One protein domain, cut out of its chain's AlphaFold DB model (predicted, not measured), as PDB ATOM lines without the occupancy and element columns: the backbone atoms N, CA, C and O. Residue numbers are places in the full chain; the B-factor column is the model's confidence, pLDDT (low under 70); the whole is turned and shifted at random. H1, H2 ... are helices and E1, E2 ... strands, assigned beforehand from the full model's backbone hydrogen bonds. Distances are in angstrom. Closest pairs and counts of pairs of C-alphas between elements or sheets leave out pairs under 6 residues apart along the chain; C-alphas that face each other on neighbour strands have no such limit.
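AT A GLANCE: This is residues 12 to 87 of the 88 residues of an uncharacterized protein of Mycobacterium sp. 852002-51961_SCH5331710 (UniProt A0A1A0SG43). A helical hairpin, H1 and H2 side by side, reaches out from a small three-stranded sheet, with short H3 at the opposite end. The printed part has 76 residues, with elements in the order H1, H2, E1, H3, E2, E3; the sheet, E1-E2-E3, is antiparallel and the class mixed. It is compact, radius of gyration of the C-alphas 12.7 A, yet elongated, spanning 38 by 22 by 19 A.

IN THESE COORDINATES: H1, residues 12 to 29, starts at C-alpha 12 (132.172, 218.165, 138.327) and measures 25.7 A; H2, residues 34 to 48, measures 20.6 A. E1 (53 to 56), H3 (66 to 70), E2 (75 to 78) and E3 (84 to 86) follow, E3 ending at C-alpha 86 (144.196, 217.334, 151.556).

HOW THE PARTS SIT: H1 and H2, a hairpin, touch, opposite ways at a shallow tilt of 9 degrees; their closest C-alphas, Arg 26 and Leu 40, are 5.4 A apart. H1 only grazes the sheet with residues 14 to 18, H2 with 43 to 47, H3 with 66 to 70. N 53 and O 78 of E1 and E2, 2.9 A, and N 77 and O 85 of hairpin E2 and E3, 2.8 A, are within hydrogen-bond range. So is every O i to N i+4 pair in H1 and H3, and 10 of 11 in H2.

THE WHOLE: The C-alphas farthest apart, Pro 34 and Asp 69, are 37.9 A apart. The printed part has no cut and no long link; residue 12 is under 70 in pLDDT.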
ATOM      1  N   GLY A  12     132.924 219.245 138.971       67.38
ATOM      2  CA  GLY A  12     132.172 218.165 138.327       67.38
ATOM      3  C   GLY A  12     132.922 217.436 137.200       67.38
ATOM      4  O   GLY A  12     132.500 216.369 136.752       67.38
ATOM      5  N   ALA A  13     134.031 217.968 136.684       84.19
ATOM      6  CA  ALA A  13     134.874 217.270 135.719       84.19
ATOM      7  C   ALA A  13     135.798 216.237 136.371       84.19
ATOM      8  O   ALA A  13     135.977 215.159 135.802       84.19
ATOM      9  N   LEU A  14     136.335 216.527 137.559       89.00
ATOM     10  CA  LEU A  14     137.187 215.580 138.275       89.00
ATOM     11  C   LEU A  14     136.378 214.376 138.763       89.00
ATOM     12  O   LEU A  14     136.797 213.241 138.542       89.00
ATOM     13  N   ARG A  15     135.186 214.597 139.335       91.81
ATOM     14  CA  ARG A  15     134.295 213.497 139.745       91.81
ATOM     15  C   ARG A  15     133.956 212.579 138.575       91.81
ATOM     16  O   ARG A  15     134.073 211.365 138.698       91.81
ATOM     17  N   ARG A  16     133.600 213.150 137.419       91.38
ATOM     18  CA  ARG A  16     133.315 212.376 136.195       91.38
ATOM     19  C   ARG A  16     134.526 211.592 135.696       91.38
ATOM     20  O   ARG A  16     134.363 210.459 135.258       91.38
ATOM     21  N   TYR A  17     135.721 212.177 135.763       91.62
ATOM     22  CA  TYR A  17     136.957 211.475 135.418       91.62
ATOM     23  C   TYR A  17     137.188 210.271 136.338       91.62
ATOM     24  O   TYR A  17     137.380 209.158 135.853       91.62
ATOM     25  N   LEU A  18     137.107 210.478 137.656       93.12
ATOM     26  CA  LEU A  18     137.299 209.414 138.642       93.12
ATOM     27  C   LEU A  18     136.232 208.326 138.517       93.12
ATOM     28  O   LEU A  18     136.565 207.150 138.606       93.12
ATOM     29  N   LEU A  19     134.976 208.706 138.264       94.62
ATOM     30  CA  LEU A  19     133.886 207.763 138.026       94.62
ATOM     31  C   LEU A  19     134.191 206.882 136.811       94.62
ATOM     32  O   LEU A  19     134.144 205.662 136.922       94.62
ATOM     33  N   SER A  20     134.591 207.485 135.688       93.75
ATOM     34  CA  SER A  20     134.944 206.738 134.477       93.75
ATOM     35  C   SER A  20     136.128 205.789 134.696       93.75
ATOM     36  O   SER A  20     136.125 204.679 134.165       93.75
ATOM     37  N   GLU A  21     137.140 206.200 135.464       93.12
ATOM     38  CA  GLU A  21     138.282 205.337 135.784       93.12
ATOM     39  C   GLU A  21     137.888 204.210 136.751       93.12
ATOM     40  O   GLU A  21     138.313 203.071 136.555       93.12
ATOM     41  N   ALA A  22     137.033 204.480 137.743       93.81
ATOM     42  CA  ALA A  22     136.522 203.471 138.671       93.81
ATOM     43  C   ALA A  22     135.646 202.428 137.957       93.81
ATOM     44  O   ALA A  22     135.815 201.226 138.175       93.81
ATOM     45  N   GLU A  23     134.761 202.863 137.055       94.31
ATOM     46  CA  GLU A  23     133.948 201.976 136.217       94.31
ATOM     47  C   GLU A  23     134.833 201.074 135.362       94.31
ATOM     48  O   GLU A  23     134.673 199.852 135.376       94.31
ATOM     49  N   ARG A  24     135.827 201.658 134.684       92.44
ATOM     50  CA  ARG A  24     136.791 200.906 133.880       92.44
ATOM     51  C   ARG A  24     137.578 199.909 134.728       92.44
ATOM     52  O   ARG A  24     137.772 198.769 134.310       92.44
ATOM     53  N   PHE A  25     138.035 200.316 135.910       91.19
ATOM     54  CA  PHE A  25     138.788 199.446 136.809       91.19
ATOM     55  C   PHE A  25     137.934 198.258 137.274       91.19
ATOM     56  O   PHE A  25     138.376 197.111 137.183       91.19
ATOM     57  N   ARG A  26     136.676 198.500 137.662       94.19
ATOM     58  CA  ARG A  26     135.710 197.437 137.971       94.19
ATOM     59  C   ARG A  26     135.460 196.522 136.775       94.19
ATOM     60  O   ARG A  26     135.436 195.309 136.940       94.19
ATOM     61  N   GLU A  27     135.286 197.058 135.574       92.19
ATOM     62  CA  GLU A  27     135.041 196.236 134.385       92.19
ATOM     63  C   GLU A  27     136.216 195.315 134.042       92.19
ATOM     64  O   GLU A  27     135.999 194.172 133.631       92.19
ATOM     65  N   VAL A  28     137.448 195.802 134.216       91.25
ATOM     66  CA  VAL A  28     138.675 195.049 133.924       91.25
ATOM     67  C   VAL A  28     138.961 194.004 135.004       91.25
ATOM     68  O   VAL A  28     139.259 192.857 134.672       91.25
ATOM     69  N   TYR A  29     138.873 194.382 136.281       87.69
ATOM     70  CA  TYR A  29     139.325 193.543 137.397       87.69
ATOM     71  C   TYR A  29     138.187 192.869 138.164       87.69
ATOM     72  O   TYR A  29     138.343 191.743 138.624       87.69
ATOM     73  N   GLY A  30     137.015 193.493 138.248       86.00
ATOM     74  CA  GLY A  30     135.857 192.951 138.966       86.00
ATOM     75  C   GLY A  30     135.270 191.689 138.333       86.00
ATOM     76  O   GLY A  30     134.522 190.971 138.976       86.00
ATOM     77  N   ARG A  31     135.618 191.359 137.082       86.94
ATOM     78  CA  ARG A  31     135.219 190.079 136.467       86.94
ATOM     79  C   ARG A  31     136.047 188.885 136.947       86.94
ATOM     80  O   ARG A  31     135.706 187.757 136.603       86.94
ATOM     81  N   MET A  32     137.145 189.124 137.668       87.19
ATOM     82  CA  MET A  32     138.013 188.055 138.172       87.19
ATOM     83  C   MET A  32     137.394 187.334 139.368       87.19
ATOM     84  O   MET A  32     137.555 186.122 139.474       87.19
ATOM     85  N   ASP A  33     136.682 188.063 140.227       87.62
ATOM     86  CA  ASP A  33     135.999 187.515 141.396       87.62
ATOM     87  C   ASP A  33     134.763 188.366 141.753       87.62
ATOM     88  O   ASP A  33     134.847 189.598 141.689       87.62
ATOM     89  N   PRO A  34     133.632 187.754 142.146       87.62
ATOM     90  CA  PRO A  34     132.451 188.489 142.596       87.62
ATOM     91  C   PRO A  34     132.709 189.411 143.797       87.62
ATOM     92  O   PRO A  34     132.158 190.506 143.835       87.62
ATOM     93  N   GLU A  35     133.576 189.032 144.743       90.31
ATOM     94  CA  GLU A  35     133.909 189.886 145.891       90.31
ATOM     95  C   GLU A  35     134.659 191.149 145.434       90.31
ATOM     96  O   GLU A  35     134.392 192.248 145.921       90.31
ATOM     97  N   PHE A  36     135.537 191.032 144.429       90.12
ATOM     98  CA  PHE A  36     136.167 192.205 143.814       90.12
ATOM     99  C   PHE A  36     135.153 193.081 143.081       90.12
ATOM    100  O   PHE A  36     135.280 194.304 143.107       90.12
ATOM    101  N   TRP A  37     134.148 192.493 142.429       91.88
ATOM    102  CA  TRP A  37     133.087 193.276 141.800       91.88
ATOM    103  C   TRP A  37     132.348 194.150 142.815       91.88
ATOM    104  O   TRP A  37     132.144 195.342 142.560       91.88
ATOM    105  N   ASP A  38     131.972 193.575 143.957       92.88
ATOM    106  CA  ASP A  38     131.242 194.284 145.006       92.88
ATOM    107  C   ASP A  38     132.104 195.374 145.652       92.88
ATOM    108  O   ASP A  38     131.663 196.520 145.759       92.88
ATOM    109  N   GLU A  39     133.360 195.078 146.005       92.06
ATOM    110  CA  GLU A  39     134.269 196.083 146.575       92.06
ATOM    111  C   GLU A  39     134.522 197.255 145.616       92.06
ATOM    112  O   GLU A  39     134.478 198.417 146.024       92.06
ATOM    113  N   LEU A  40     134.738 196.981 144.326       91.56
ATOM    114  CA  LEU A  40     134.976 198.033 143.334       91.56
ATOM    115  C   LEU A  40     133.703 198.820 142.996       91.56
ATOM    116  O   LEU A  40     133.787 200.008 142.679       91.56
ATOM    117  N   SER A  41     132.526 198.197 143.109       93.88
ATOM    118  CA  SER A  41     131.243 198.888 142.926       93.88
ATOM    119  C   SER A  41     131.009 199.960 143.986       93.88
ATOM    120  O   SER A  41     130.514 201.024 143.634       93.88
ATOM    121  N   LYS A  42     131.481 199.776 145.228       93.50
ATOM    122  CA  LYS A  42     131.364 200.806 146.281       93.50
ATOM    123  C   LYS A  42     131.979 202.142 145.868       93.50
ATOM    124  O   LYS A  42     131.387 203.189 146.103       93.50
ATOM    125  N   SER A  43     133.152 202.112 145.231       92.56
ATOM    126  CA  SER A  43     133.822 203.337 144.765       92.56
ATOM    127  C   SER A  43     133.044 204.016 143.636       92.56
ATOM    128  O   SER A  43     132.937 205.240 143.609       92.56
ATOM    129  N   VAL A  44     132.472 203.225 142.720       94.38
ATOM    130  CA  VAL A  44     131.610 203.720 141.634       94.38
ATOM    131  C   VAL A  44     130.352 204.371 142.208       94.38
ATOM    132  O   VAL A  44     130.033 205.500 141.841       94.38
ATOM    133  N   ASP A  45     129.680 203.698 143.143       95.44
ATOM    134  CA  ASP A  45     128.445 204.178 143.762       95.44
ATOM    135  C   ASP A  45     128.685 205.463 144.567       95.44
ATOM    136  O   ASP A  45     127.949 206.435 144.404       95.44
ATOM    137  N   GLN A  46     129.764 205.520 145.357       93.94
ATOM    138  CA  GLN A  46     130.163 206.705 146.127       93.94
ATOM    139  C   GLN A  46     130.433 207.915 145.217       93.94
ATOM    140  O   GLN A  46     129.969 209.030 145.471       93.94
ATOM    141  N   LEU A  47     131.155 207.702 144.111       93.31
ATOM    142  CA  LEU A  47     131.427 208.757 143.136       93.31
ATOM    143  C   LEU A  47     130.149 209.214 142.427       93.31
ATOM    144  O   LEU A  47     129.944 210.422 142.299       93.31
ATOM    145  N   ALA A  48     129.282 208.284 142.018       93.38
ATOM    146  CA  ALA A  48     128.018 208.573 141.343       93.38
ATOM    147  C   ALA A  48     126.998 209.283 142.250       93.38
ATOM    148  O   ALA A  48     126.245 210.132 141.774       93.38
ATOM    149  N   ALA A  49     127.000 208.973 143.547       93.12
ATOM    150  CA  ALA A  49     126.124 209.586 144.542       93.12
ATOM    151  C   ALA A  49     126.526 211.021 144.920       93.12
ATOM    152  O   ALA A  49     125.771 211.701 145.610       93.12
ATOM    153  N   GLY A  50     127.694 211.502 144.478       91.50
ATOM    154  CA  GLY A  50     128.184 212.818 144.889       91.50
ATOM    155  C   GLY A  50     128.852 212.817 146.268       91.50
ATOM    156  O   GLY A  50     129.220 213.876 146.758       91.50
ATOM    157  N   GLU A  51     129.066 211.652 146.884       93.38
ATOM    158  CA  GLU A  51     129.635 211.558 148.231       93.38
ATOM    159  C   GLU A  51     131.124 211.944 148.264       93.38
ATOM    160  O   GLU A  51     131.808 211.885 147.227       93.38
ATOM    161  N   PRO A  52     131.668 212.333 149.437       92.50
ATOM    162  CA  PRO A  52     133.092 212.579 149.590       92.50
ATOM    163  C   PRO A  52     133.895 211.331 149.233       92.50
ATOM    164  O   PRO A  52     133.627 210.269 149.781       92.50
ATOM    165  N   PHE A  53     134.902 211.451 148.371       93.25
ATOM    166  CA  PHE A  53     135.708 210.319 147.915       93.25
ATOM    167  C   PHE A  53     137.179 210.523 148.269       93.25
ATOM    168  O   PHE A  53     137.784 211.531 147.895       93.25
ATOM    169  N   ARG A  54     137.770 209.564 148.988       92.38
ATOM    170  CA  ARG A  54     139.201 209.584 149.308       92.38
ATOM    171  C   ARG A  54     139.995 209.036 148.130       92.38
ATOM    172  O   ARG A  54     139.697 207.962 147.620       92.38
ATOM    173  N   LEU A  55     141.035 209.758 147.744       92.62
ATOM    174  CA  LEU A  55     141.909 209.394 146.641       92.62
ATOM    175  C   LEU A  55     143.354 209.764 146.940       92.62
ATOM    176  O   LEU A  55     143.643 210.600 147.794       92.62
ATOM    177  N   HIS A  56     144.263 209.160 146.192       91.44
ATOM    178  CA  HIS A  56     145.665 209.535 146.216       91.44
ATOM    179  C   HIS A  56     146.015 210.446 145.043       91.44
ATOM    180  O   HIS A  56     145.360 210.411 144.001       91.44
ATOM    181  N   GLY A  57     147.099 211.214 145.176       89.75
ATOM    182  CA  GLY A  57     147.606 212.074 144.106       89.75
ATOM    183  C   GLY A  57     147.800 211.329 142.781       89.75
ATOM    184  O   GLY A  57     147.406 211.833 141.739       89.75
ATOM    185  N   TRP A  58     148.305 210.094 142.800       89.81
ATOM    186  CA  TRP A  58     148.476 209.276 141.590       89.81
ATOM    187  C   TRP A  58     147.169 208.898 140.867       89.81
ATOM    188  O   TRP A  58     147.230 208.475 139.716       89.81
ATOM    189  N   MET A  59     146.005 209.054 141.507       90.19
ATOM    190  CA  MET A  59     144.691 208.873 140.872       90.19
ATOM    191  C   MET A  59     144.242 210.116 140.094       90.19
ATOM    192  O   MET A  59     143.306 210.037 139.300       90.19
ATOM    193  N   LEU A  60     144.873 211.271 140.326       90.62
ATOM    194  CA  LEU A  60     144.573 212.492 139.589       90.62
ATOM    195  C   LEU A  60     145.070 212.389 138.138       90.62
ATOM    196  O   LEU A  60     146.057 211.702 137.862       90.62
ATOM    197  N   PRO A  61     144.446 213.128 137.201       88.50
ATOM    198  CA  PRO A  61     145.009 213.313 135.871       88.50
ATOM    199  C   PRO A  61     146.467 213.804 135.954       88.50
ATOM    200  O   PRO A  61     146.768 214.656 136.791       88.50
ATOM    201  N   PRO A  62     147.371 213.351 135.069       84.31
ATOM    202  CA  PRO A  62     148.802 213.664 135.155       84.31
ATOM    203  C   PRO A  62     149.125 215.164 135.055       84.31
ATOM    204  O   PRO A  62     150.151 215.603 135.562       84.31
ATOM    205  N   ASP A  63     148.239 215.950 134.436       83.56
ATOM    206  CA  ASP A  63     148.361 217.407 134.299       83.56
ATOM    207  C   ASP A  63     147.558 218.180 135.375       83.56
ATOM    208  O   ASP A  63     147.346 219.386 135.236       83.56
ATOM    209  N   HIS A  64     147.024 217.515 136.408       84.94
ATOM    210  CA  HIS A  64     146.147 218.164 137.387       84.94
ATOM    211  C   HIS A  64     146.936 219.151 138.269       84.94
ATOM    212  O   HIS A  64     147.948 218.753 138.848       84.94
ATOM    213  N   PRO A  65     146.479 220.409 138.455       85.50
ATOM    214  CA  PRO A  65     147.234 221.439 139.181       85.50
ATOM    215  C   PRO A  65     147.584 221.021 140.613       85.50
ATOM    216  O   PRO A  65     148.712 221.209 141.055       85.50
ATOM    217  N   ALA A  66     146.668 220.324 141.287       85.56
ATOM    218  CA  ALA A  66     146.883 219.809 142.639       85.56
ATOM    219  C   ALA A  66     148.089 218.850 142.782       85.56
ATOM    220  O   ALA A  66     148.592 218.663 143.889       85.56
ATOM    221  N   LEU A  67     148.587 218.248 141.692       86.94
ATOM    222  CA  LEU A  67     149.831 217.470 141.728       86.94
ATOM    223  C   LEU A  67     151.058 218.348 141.982       86.94
ATOM    224  O   LEU A  67     152.004 217.877 142.609       86.94
ATOM    225  N   ALA A  68     151.047 219.603 141.529       87.25
ATOM    226  CA  ALA A  68     152.114 220.557 141.814       87.25
ATOM    227  C   ALA A  68     152.108 220.987 143.290       87.25
ATOM    228  O   ALA A  68     153.176 221.166 143.873       87.25
ATOM    229  N   ASP A  69     150.922 221.100 143.897       85.38
ATOM    230  CA  ASP A  69     150.763 221.537 145.289       85.38
ATOM    231  C   ASP A  69     150.982 220.409 146.307       85.38
ATOM    232  O   ASP A  69     151.605 220.616 147.352       85.38
ATOM    233  N   TYR A  70     150.466 219.207 146.029       86.62
ATOM    234  CA  TYR A  70     150.435 218.106 146.998       86.62
ATOM    235  C   TYR A  70     151.331 216.917 146.625       86.62
ATOM    236  O   TYR A  70     151.804 216.203 147.512       86.62
ATOM    237  N   GLY A  71     151.599 216.706 145.335       87.94
ATOM    238  CA  GLY A  71     152.372 215.570 144.830       87.94
ATOM    239  C   GLY A  71     151.586 214.256 144.718       87.94
ATOM    240  O   GLY A  71     150.460 214.114 145.191       87.94
ATOM    241  N   LEU A  72     152.211 213.254 144.088       88.75
ATOM    242  CA  LEU A  72     151.596 211.948 143.784       88.75
ATOM    243  C   LEU A  72     151.252 211.108 145.024       88.75
ATOM    244  O   LEU A  72     150.334 210.292 144.981       88.75
ATOM    245  N   ASN A  73     151.982 211.308 146.121       88.94
ATOM    246  CA  ASN A  73     151.816 210.543 147.361       88.94
ATOM    247  C   ASN A  73     150.840 211.202 148.344       88.94
ATOM    248  O   ASN A  73     150.725 210.747 149.478       88.94
ATOM    249  N   ALA A  74     150.185 212.295 147.953       89.25
ATOM    250  CA  ALA A  74     149.234 212.961 148.823       89.25
ATOM    251  C   ALA A  74     147.973 212.119 149.012       89.25
ATOM    252  O   ALA A  74     147.429 211.587 148.045       89.25
ATOM    253  N   ASP A  75     147.494 212.061 150.250       92.56
ATOM    254  CA  ASP A  75     146.129 211.668 150.570       92.56
ATOM    255  C   ASP A  75     145.201 212.874 150.394       92.56
ATOM    256  O   ASP A  75     145.423 213.952 150.955       92.56
ATOM    257  N   LEU A  76     144.160 212.700 149.591       92.62
ATOM    258  CA  LEU A  76     143.245 213.752 149.172       92.62
ATOM    259  C   LEU A  76     141.798 213.296 149.387       92.62
ATOM    260  O   LEU A  76     141.500 212.102 149.404       92.62
ATOM    261  N   VAL A  77     140.891 214.257 149.520       93.56
ATOM    262  CA  VAL A  77     139.443 214.045 149.469       93.56
ATOM    263  C   VAL A  77     138.855 214.935 148.392       93.56
ATOM    264  O   VAL A  77     139.102 216.141 148.378       93.56
ATOM    265  N   LEU A  78     138.056 214.338 147.517       92.38
ATOM    266  CA  LEU A  78     137.096 215.050 146.691       92.38
ATOM    267  C   LEU A  78     135.815 215.236 147.508       92.38
ATOM    268  O   LEU A  78     135.194 214.247 147.881       92.38
ATOM    269  N   THR A  79     135.443 216.472 147.828       90.81
ATOM    270  CA  THR A  79     134.253 216.779 148.636       90.81
ATOM    271  C   THR A  79     132.958 216.691 147.818       90.81
ATOM    272  O   THR A  79     132.983 216.515 146.598       90.81
ATOM    273  N   GLU A  80     131.810 216.832 148.485       89.19
ATOM    274  CA  GLU A  80     130.482 216.877 147.842       89.19
ATOM    275  C   GLU A  80     130.327 218.079 146.896       89.19
ATOM    276  O   GLU A  80     129.693 217.969 145.855       89.19
ATOM    277  N   ASP A  81     130.981 219.205 147.204       86.56
ATOM    278  CA  ASP A  81     131.077 220.384 146.322       86.56
ATOM    279  C   ASP A  81     132.060 220.201 145.151       86.56
ATOM    280  O   ASP A  81     132.462 221.176 144.511       86.56
ATOM    281  N   ASP A  82     132.525 218.972 144.934       84.94
ATOM    282  CA  ASP A  82     133.547 218.611 143.965       84.94
ATOM    283  C   ASP A  82     134.868 219.392 144.107       84.94
ATOM    284  O   ASP A  82     135.577 219.671 143.135       84.94
ATOM    285  N   LYS A  83     135.232 219.750 145.340       87.12
ATOM    286  CA  LYS A  83     136.502 220.419 145.630       87.12
ATOM    287  C   LYS A  83     137.512 219.420 146.147       87.12
ATOM    288  O   LYS A  83     137.189 218.528 146.928       87.12
ATOM    289  N   LEU A  84     138.757 219.595 145.731       88.31
ATOM    290  CA  LEU A  84     139.855 218.785 146.222       88.31
ATOM    291  C   LEU A  84     140.441 219.415 147.491       88.31
ATOM    292  O   LEU A  84     140.794 220.594 147.502       88.31
ATOM    293  N   ALA A  85     140.578 218.621 148.545       87.31
ATOM    294  CA  ALA A  85     141.246 219.005 149.781       87.31
ATOM    295  C   ALA A  85     142.244 217.924 150.201       87.31
ATOM    296  O   ALA A  85     142.098 216.752 149.858       87.31
ATOM    297  N   ARG A  86     143.265 218.301 150.972       87.06
ATOM    298  CA  ARG A  86     144.196 217.334 151.556       87.06
ATOM    299  C   ARG A  86     143.522 216.606 152.719       87.06
ATOM    300  O   ARG A  86     142.995 217.254 153.620       87.06
ATOM    301  N   HIS A  87     143.562 215.279 152.699       80.19
ATOM    302  CA  HIS A  87     143.144 214.456 153.828       80.19
ATOM    303  C   HIS A  87     144.309 214.404 154.825       80.19
ATOM    304  O   HIS A  87     145.378 213.886 154.500       80.19
TER     305      HIS A  87